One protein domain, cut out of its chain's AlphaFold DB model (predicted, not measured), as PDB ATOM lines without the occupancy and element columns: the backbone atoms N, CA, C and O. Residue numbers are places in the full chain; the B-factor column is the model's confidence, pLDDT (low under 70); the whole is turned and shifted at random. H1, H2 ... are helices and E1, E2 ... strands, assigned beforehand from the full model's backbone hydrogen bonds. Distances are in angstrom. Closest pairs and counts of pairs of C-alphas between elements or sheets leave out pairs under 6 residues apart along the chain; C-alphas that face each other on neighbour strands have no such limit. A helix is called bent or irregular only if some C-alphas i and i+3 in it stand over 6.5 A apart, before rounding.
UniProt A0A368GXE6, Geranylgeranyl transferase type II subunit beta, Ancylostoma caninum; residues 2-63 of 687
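Overview. This is residues 2 to 63 of the 687 residues of the protein "Geranylgeranyl transferase type II subunit beta" of Ancylostoma caninum (UniProt A0A368GXE6). A pair of short antiparallel strands, E1 and E2, forms a small hairpin whose loop is drawn out into a long arm, and one helix, H1, packs lengthwise over one face of the strand pair while the other face is bare. Residues 14 to 20 stick out at one end of this rod, and residues 35 to 41, in the link that folds back from E2 to H1, stick out at the other. The printed part has 62 residues with two named strands and one named helix, in the order E1, E2, H1; the sheet has the order E1 - E2, antiparallel, and the class is mixed, helices and strands, with under half of the residues in named elements. The whole is extended, with a radius of gyration of the C-alphas of 17.5 A and spans of 59 by 22 by 14 A.

Arrangement. E1, residues 2 to 6, and E2, residues 27 to 31, are a hairpin of antiparallel neighbour strands, with an angle of 172 degrees between their directions. C-alphas 6 and 27 face each other at 4.1 A, and C-alphas 2 and 31 face each other at 4.2 A. N 3 and O 30 are within hydrogen-bond range at 2.8 A, and so are N 28 and O 5, also at 2.8 A. The closest C-alphas of E1 and H1, residues 43 to 61, are those of Ala 3 and Ser 50, 5.9 A apart. The closest C-alphas of E2 and H1 are those of Glu 30 and Val 53, 5.8 A apart. From centre to centre H1 is 8.1 A from E1 and 8.3 A from E2. In H1 every O i to N i+4 pair is within hydrogen-bond range.

Along the chain. E1 has 5 residues and begins at C-alpha 2, at (95.091, 265.953, -8.864); it measures 13.2 A from first to last C-alpha. Residues 7 to 26 hold no named element. E2 has 5 residues, Cys 27 to Gln 31, and measures 13.0 A. H1 has 19 residues, from Lys 43 with its C-alpha at (94.566, 260.775, -19.840) to Asn 61 with its C-alpha at (92.367, 252.274, 5.402), and measures 26.7 A; it is not bent.

Size, cuts and confidence. The two C-alphas farthest apart are those of Arg 17 and Asn 37, at 59.3 A, one in each of the two stretches that stand free. Without those stretches the body has 48 residues and spans 42 by 22 by 14 A. The links from E1 to E2, with 20 residues, and from E2 to H1, with 11 residues, are long. The printed part has no cut. The mean pLDDT of the printed part is 82.3, and residues 35 to 40 are under 70.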
ATOM      1  N   ALA A   2      95.251 266.677 -10.121       85.62
ATOM      2  CA  ALA A   2      95.091 265.953  -8.864       85.62
ATOM      3  C   ALA A   2      93.992 264.882  -8.960       85.62
ATOM      4  O   ALA A   2      93.046 265.036  -9.732       85.62
ATOM      5  N   ALA A   3      94.130 263.815  -8.177       89.94
ATOM      6  CA  ALA A   3      93.118 262.795  -7.931       89.94
ATOM      7  C   ALA A   3      92.917 262.663  -6.416       89.94
ATOM      8  O   ALA A   3      93.890 262.659  -5.663       89.94
ATOM      9  N   VAL A   4      91.661 262.579  -5.977       92.12
ATOM     10  CA  VAL A   4      91.300 262.572  -4.554       92.12
ATOM     11  C   VAL A   4      90.325 261.438  -4.275       92.12
ATOM     12  O   VAL A   4      89.356 261.266  -5.014       92.12
ATOM     13  N   ILE A   5      90.566 260.685  -3.203       92.44
ATOM     14  CA  ILE A   5      89.617 259.714  -2.647       92.44
ATOM     15  C   ILE A   5      89.483 259.983  -1.154       92.44
ATOM     16  O   ILE A   5      90.486 260.066  -0.450       92.44
ATOM     17  N   CYS A   6      88.246 260.091  -0.678       90.75
ATOM     18  CA  CYS A   6      87.923 260.286   0.730       90.75
ATOM     19  C   CYS A   6      86.924 259.233   1.212       90.75
ATOM     20  O   CYS A   6      86.021 258.839   0.472       90.75
ATOM     21  N   SER A   7      87.036 258.828   2.475       87.56
ATOM     22  CA  SER A   7      85.974 258.113   3.181       87.56
ATOM     23  C   SER A   7      84.740 259.007   3.326       87.56
ATOM     24  O   SER A   7      84.872 260.206   3.580       87.56
ATOM     25  N   SER A   8      83.543 258.434   3.237       83.69
ATOM     26  CA  SER A   8      82.297 259.175   3.450       83.69
ATOM     27  C   SER A   8      82.132 259.587   4.913       83.69
ATOM     28  O   SER A   8      82.201 258.733   5.801       83.69
ATOM     29  N   ALA A   9      81.842 260.864   5.161       78.50
ATOM     30  CA  ALA A   9      81.412 261.313   6.477       78.50
ATOM     31  C   ALA A   9      79.916 261.014   6.704       78.50
ATOM     32  O   ALA A   9      79.127 261.174   5.769       78.50
ATOM     33  N   PRO A  10      79.498 260.579   7.909       77.31
ATOM     34  CA  PRO A  10      78.087 260.452   8.235       77.31
ATOM     35  C   PRO A  10      77.443 261.844   8.255       77.31
ATOM     36  O   PRO A  10      77.995 262.778   8.831       77.31
ATOM     37  N   GLY A  11      76.276 261.985   7.620       77.69
ATOM     38  CA  GLY A  11      75.543 263.258   7.580       77.69
ATOM     39  C   GLY A  11      74.937 263.673   8.927       77.69
ATOM     40  O   GLY A  11      74.671 264.850   9.140       77.69
ATOM     41  N   GLU A  12      74.749 262.720   9.842       84.12
ATOM     42  CA  GLU A  12      74.255 262.934  11.202       84.12
ATOM     43  C   GLU A  12      74.979 261.978  12.163       84.12
ATOM     44  O   GLU A  12      75.266 260.831  11.807       84.12
ATOM     45  N   TYR A  13      75.287 262.442  13.379       82.31
ATOM     46  CA  TYR A  13      75.929 261.633  14.414       82.31
ATOM     47  C   TYR A  13      75.381 261.976  15.803       82.31
ATOM     48  O   TYR A  13      75.334 263.145  16.186       82.31
ATOM     49  N   ILE A  14      74.977 260.961  16.571       84.56
ATOM     50  CA  ILE A  14      74.385 261.130  17.905       84.56
ATOM     51  C   ILE A  14      75.408 260.707  18.958       84.56
ATOM     52  O   ILE A  14      75.760 259.533  19.052       84.56
ATOM     53  N   VAL A  15      75.849 261.657  19.786       87.88
ATOM     54  CA  VAL A  15      76.773 261.400  20.902       87.88
ATOM     55  C   VAL A  15      75.989 261.293  22.207       87.88
ATOM     56  O   VAL A  15      75.231 262.192  22.577       87.88
ATOM     57  N   ALA A  16      76.172 260.192  22.934       87.38
ATOM     58  CA  ALA A  16      75.537 260.006  24.233       87.38
ATOM     59  C   ALA A  16      76.088 260.992  25.284       87.38
ATOM     60  O   ALA A  16      77.268 261.344  25.294       87.38
ATOM     61  N   ARG A  17      75.238 261.415  26.230       83.25
ATOM     62  CA  ARG A  17      75.634 262.338  27.306       83.25
ATOM     63  C   ARG A  17      76.806 261.758  28.115       83.25
ATOM     64  O   ARG A  17      76.714 260.630  28.595       83.25
ATOM     65  N   LYS A  18      77.859 262.560  28.330       84.94
ATOM     66  CA  LYS A  18      79.117 262.175  29.011       84.94
ATOM     67  C   LYS A  18      79.911 261.057  28.311       84.94
ATOM     68  O   LYS A  18      80.658 260.344  28.977       84.94
ATOM     69  N   ARG A  19      79.758 260.895  26.996       85.44
ATOM     70  CA  ARG A  19      80.648 260.061  26.184       85.44
ATOM     71  C   ARG A  19      81.435 260.899  25.192       85.44
ATOM     72  O   ARG A  19      80.961 261.930  24.726       85.44
ATOM     73  N   GLU A  20      82.627 260.410  24.896       83.50
ATOM     74  CA  GLU A  20      83.482 260.867  23.814       83.50
ATOM     75  C   GLU A  20      83.509 259.751  22.768       83.50
ATOM     76  O   GLU A  20      83.699 258.586  23.113       83.50
ATOM     77  N   GLU A  21      83.262 260.105  21.513       82.50
ATOM     78  CA  GLU A  21      83.315 259.192  20.374       82.50
ATOM     79  C   GLU A  21      84.226 259.829  19.317       82.50
ATOM     80  O   GLU A  21      84.083 261.013  19.003       82.50
ATOM     81  N   THR A  22      85.172 259.064  18.772       79.75
ATOM     82  CA  THR A  22      86.122 259.558  17.763       79.75
ATOM     83  C   THR A  22      85.730 259.049  16.384       79.75
ATOM     84  O   THR A  22      85.813 257.853  16.109       79.75
ATOM     85  N   LEU A  23      85.356 259.961  15.489       81.38
ATOM     86  CA  LEU A  23      85.160 259.662  14.071       81.38
ATOM     87  C   LEU A  23      86.450 259.925  13.297       81.38
ATOM     88  O   LEU A  23      87.108 260.942  13.510       81.38
ATOM     89  N   ARG A  24      86.806 259.023  12.381       78.25
ATOM     90  CA  ARG A  24      87.988 259.176  11.527       78.25
ATOM     91  C   ARG A  24      87.585 259.193  10.066       78.25
ATOM     92  O   ARG A  24      86.894 258.291   9.600       78.25
ATOM     93  N   PHE A  25      88.070 260.211   9.364       84.50
ATOM     94  CA  PHE A  25      87.895 260.371   7.929       84.50
ATOM     95  C   PHE A  25      89.265 260.390   7.273       84.50
ATOM     96  O   PHE A  25      90.136 261.166   7.661       84.50
ATOM     97  N   VAL A  26      89.458 259.514   6.296       85.31
ATOM     98  CA  VAL A  26      90.704 259.404   5.544       85.31
ATOM     99  C   VAL A  26      90.474 260.021   4.178       85.31
ATOM    100  O   VAL A  26      89.546 259.633   3.475       85.31
ATOM    101  N   CYS A  27      91.329 260.962   3.800       88.75
ATOM    102  CA  CYS A  27      91.388 261.529   2.463       88.75
ATOM    103  C   CYS A  27      92.805 261.362   1.925       88.75
ATOM    104  O   CYS A  27      93.771 261.699   2.605       88.75
ATOM    105  N   VAL A  28      92.926 260.862   0.700       88.69
ATOM    106  CA  VAL A  28      94.197 260.747  -0.015       88.69
ATOM    107  C   VAL A  28      94.140 261.658  -1.226       88.69
ATOM    108  O   VAL A  28      93.201 261.587  -2.018       88.69
ATOM    109  N   VAL A  29      95.150 262.516  -1.350       88.88
ATOM    110  CA  VAL A  29      95.298 263.475  -2.445       88.88
ATOM    111  C   VAL A  29      96.604 263.178  -3.168       88.88
ATOM    112  O   VAL A  29      97.688 263.381  -2.628       88.88
ATOM    113  N   GLU A  30      96.504 262.735  -4.417       87.00
ATOM    114  CA  GLU A  30      97.654 262.562  -5.298       87.00
ATOM    115  C   GLU A  30      97.682 263.674  -6.336       87.00
ATOM    116  O   GLU A  30      96.726 263.874  -7.081       87.00
ATOM    117  N   GLN A  31      98.795 264.402  -6.393       84.81
ATOM    118  CA  GLN A  31      98.969 265.546  -7.285       84.81
ATOM    119  C   GLN A  31     100.286 265.483  -8.055       84.81
ATOM    120  O   GLN A  31     101.316 265.062  -7.510       84.81
ATOM    121  N   ARG A  32     100.235 265.938  -9.312       81.06
ATOM    122  CA  ARG A  32     101.371 266.076 -10.232       81.06
ATOM    123  C   ARG A  32     101.291 267.407 -10.977       81.06
ATOM    124  O   ARG A  32     100.274 267.704 -11.614       81.06
ATOM    125  N   GLU A  33     102.366 268.185 -10.908       72.69
ATOM    126  CA  GLU A  33     102.536 269.404 -11.700       72.69
ATOM    127  C   GLU A  33     102.755 269.061 -13.178       72.69
ATOM    128  O   GLU A  33     103.422 268.079 -13.515       72.69
ATOM    129  N   LEU A  34     102.152 269.856 -14.062       71.38
ATOM    130  CA  LEU A  34     102.335 269.750 -15.507       71.38
ATOM    131  C   LEU A  34     103.270 270.879 -15.947       71.38
ATOM    132  O   LEU A  34     103.033 272.033 -15.599       71.38
ATOM    133  N   SER A  35     104.315 270.566 -16.711       61.75
ATOM    134  CA  SER A  35     105.170 271.598 -17.297       61.75
ATOM    135  C   SER A  35     104.418 272.342 -18.407       61.75
ATOM    136  O   SER A  35     103.726 271.738 -19.223       61.75
ATOM    137  N   SER A  36     104.571 273.667 -18.453       57.12
ATOM    138  CA  SER A  36     103.844 274.575 -19.357       57.12
ATOM    139  C   SER A  36     104.145 274.393 -20.854       57.12
ATOM    140  O   SER A  36     103.469 274.998 -21.681       57.12
ATOM    141  N   ASN A  37     105.120 273.552 -21.219       53.47
ATOM    142  CA  ASN A  37     105.677 273.480 -22.574       53.47
ATOM    143  C   ASN A  37     105.319 272.218 -23.376       53.47
ATOM    144  O   ASN A  37     105.954 271.957 -24.396       53.47
ATOM    145  N   MET A  38     104.313 271.428 -22.987       49.69
ATOM    146  CA  MET A  38     103.843 270.324 -23.834       49.69
ATOM    147  C   MET A  38     102.317 270.254 -23.862       49.69
ATOM    148  O   MET A  38     101.674 270.142 -22.822       49.69
ATOM    149  N   ALA A  39     101.740 270.237 -25.068       54.66
ATOM    150  CA  ALA A  39     100.393 269.723 -25.305       54.66
ATOM    151  C   ALA A  39     100.410 268.203 -25.055       54.66
ATOM    152  O   ALA A  39     100.523 267.397 -25.974       54.66
ATOM    153  N   MET A  40     100.433 267.819 -23.780       64.00
ATOM    154  CA  MET A  40     100.518 266.432 -23.337       64.00
ATOM    155  C   MET A  40      99.102 265.852 -23.248       64.00
ATOM    156  O   MET A  40      98.219 266.481 -22.665       64.00
ATOM    157  N   ASP A  41      98.877 264.652 -23.793       73.75
ATOM    158  CA  ASP A  41      97.666 263.885 -23.484       73.75
ATOM    159  C   ASP A  41      97.633 263.634 -21.969       73.75
ATOM    160  O   ASP A  41      98.543 263.029 -21.399       73.75
ATOM    161  N   THR A  42      96.611 264.161 -21.300       78.94
ATOM    162  CA  THR A  42      96.473 264.133 -19.840       78.94
ATOM    163  C   THR A  42      95.820 262.851 -19.330       78.94
ATOM    164  O   THR A  42      95.881 262.565 -18.130       78.94
ATOM    165  N   LYS A  43      95.234 262.031 -20.217       83.12
ATOM    166  CA  LYS A  43      94.566 260.775 -19.840       83.12
ATOM    167  C   LYS A  43      95.502 259.747 -19.185       83.12
ATOM    168  O   LYS A  43      95.102 259.188 -18.161       83.12
ATOM    169  N   PRO A  44      96.735 259.501 -19.677       84.06
ATOM    170  CA  PRO A  44      97.671 258.585 -19.024       84.06
ATOM    171  C   PRO A  44      98.061 259.062 -17.623       84.06
ATOM    172  O   PRO A  44      98.127 258.261 -16.695       84.06
ATOM    173  N   VAL A  45      98.250 260.377 -17.456       83.19
ATOM    174  CA  VAL A  45      98.599 260.994 -16.168       83.19
ATOM    175  C   VAL A  45      97.458 260.843 -15.161       83.19
ATOM    176  O   VAL A  45      97.697 260.456 -14.021       83.19
ATOM    177  N   LEU A  46      96.211 261.086 -15.579       84.94
ATOM    178  CA  LEU A  46      95.034 260.859 -14.737       84.94
ATOM    179  C   LEU A  46      94.846 259.385 -14.375       84.94
ATOM    180  O   LEU A  46      94.506 259.086 -13.232       84.94
ATOM    181  N   SER A  47      95.065 258.465 -15.319       87.94
ATOM    182  CA  SER A  47      94.953 257.029 -15.047       87.94
ATOM    183  C   SER A  47      95.993 256.558 -14.032       87.94
ATOM    184  O   SER A  47      95.663 255.728 -13.185       87.94
ATOM    185  N   ASP A  48      97.220 257.069 -14.115       87.69
ATOM    186  CA  ASP A  48      98.299 256.771 -13.174       87.69
ATOM    187  C   ASP A  48      97.988 257.323 -11.773       87.69
ATOM    188  O   ASP A  48      97.962 256.567 -10.801       87.69
ATOM    189  N   LEU A  49      97.607 258.606 -11.685       88.94
ATOM    190  CA  LEU A  49      97.176 259.238 -10.431       88.94
ATOM    191  C   LEU A  49      95.990 258.501  -9.792       88.94
ATOM    192  O   LEU A  49      95.987 258.287  -8.582       88.94
ATOM    193  N   SER A  50      95.016 258.065 -10.598       90.75
ATOM    194  CA  SER A  50      93.839 257.322 -10.126       90.75
ATOM    195  C   SER A  50      94.214 255.956  -9.543       90.75
ATOM    196  O   SER A  50      93.707 255.569  -8.494       90.75
ATOM    197  N   LYS A  51      95.129 255.217 -10.185       91.00
ATOM    198  CA  LYS A  51      95.620 253.938  -9.643       91.00
ATOM    199  C   LYS A  51      96.369 254.143  -8.329       91.00
ATOM    200  O   LYS A  51      96.167 253.376  -7.389       91.00
ATOM    201  N   LYS A  52      97.195 255.189  -8.261       88.12
ATOM    202  CA  LYS A  52      97.992 255.510  -7.079       88.12
ATOM    203  C   LYS A  52      97.119 255.893  -5.884       88.12
ATOM    204  O   LYS A  52      97.230 255.260  -4.841       88.12
ATOM    205  N   VAL A  53      96.173 256.820  -6.065       91.25
ATOM    206  CA  VAL A  53      95.270 257.254  -4.983       91.25
ATOM    207  C   VAL A  53      94.415 256.099  -4.443       91.25
ATOM    208  O   VAL A  53      94.216 256.009  -3.236       91.25
ATOM    209  N   ILE A  54      93.969 255.163  -5.296       91.31
ATOM    210  CA  ILE A  54      93.235 253.955  -4.868       91.31
ATOM    211  C   ILE A  54      94.130 253.032  -4.035       91.31
ATOM    212  O   ILE A  54      93.703 252.525  -2.993       91.31
ATOM    213  N   SER A  55      95.363 252.803  -4.493       89.44
ATOM    214  CA  SER A  55      96.342 251.970  -3.791       89.44
ATOM    215  C   SER A  55      96.669 252.543  -2.411       89.44
ATOM    216  O   SER A  55      96.606 251.824  -1.414       89.44
ATOM    217  N   ASP A  56      96.958 253.842  -2.335       87.44
ATOM    218  CA  ASP A  56      97.313 254.514  -1.084       87.44
ATOM    219  C   ASP A  56      96.128 254.621  -0.123       87.44
ATOM    220  O   ASP A  56      96.293 254.377   1.073       87.44
ATOM    221  N   PHE A  57      94.916 254.878  -0.627       90.00
ATOM    222  CA  PHE A  57      93.701 254.842   0.188       90.00
ATOM    223  C   PHE A  57      93.463 253.451   0.781       90.00
ATOM    224  O   PHE A  57      93.208 253.323   1.977       90.00
ATOM    225  N   SER A  58      93.613 252.395  -0.024       88.38
ATOM    226  CA  SER A  58      93.459 251.012   0.447       88.38
ATOM    227  C   SER A  58      94.513 250.648   1.493       88.38
ATOM    228  O   SER A  58      94.200 249.980   2.477       88.38
ATOM    229  N   ARG A  59      95.759 251.104   1.314       87.38
ATOM    230  CA  ARG A  59      96.839 250.920   2.292       87.38
ATOM    231  C   ARG A  59      96.507 251.608   3.615       87.38
ATOM    232  O   ARG A  59      96.524 250.947   4.649       87.38
ATOM    233  N   LEU A  60      96.173 252.898   3.582       85.31
ATOM    234  CA  LEU A  60      95.890 253.698   4.779       85.31
ATOM    235  C   LEU A  60      94.635 253.220   5.517       85.31
ATOM    236  O   LEU A  60      94.640 253.157   6.740       85.31
ATOM    237  N   ASN A  61      93.590 252.807   4.797       84.44
ATOM    238  CA  ASN A  61      92.367 252.274   5.402       84.44
ATOM    239  C   ASN A  61      92.586 250.932   6.134       84.44
ATOM    240  O   ASN A  61      91.800 250.573   7.005       84.44
ATOM    241  N   ASN A  62      93.652 250.200   5.793       84.75
ATOM    242  CA  ASN A  62      94.040 248.948   6.448       84.75
ATOM    243  C   ASN A  62      95.092 249.141   7.558       84.75
ATOM    244  O   ASN A  62      95.455 248.173   8.229       84.75
ATOM    245  N   MET A  63      95.605 250.359   7.757       84.44
ATOM    246  CA  MET A  63      96.538 250.662   8.842       84.44
ATOM    247  C   MET A  63      95.788 250.889  10.155       84.44
ATOM    248  O   MET A  63      94.699 251.461  10.190       84.44
TER     249      MET A  63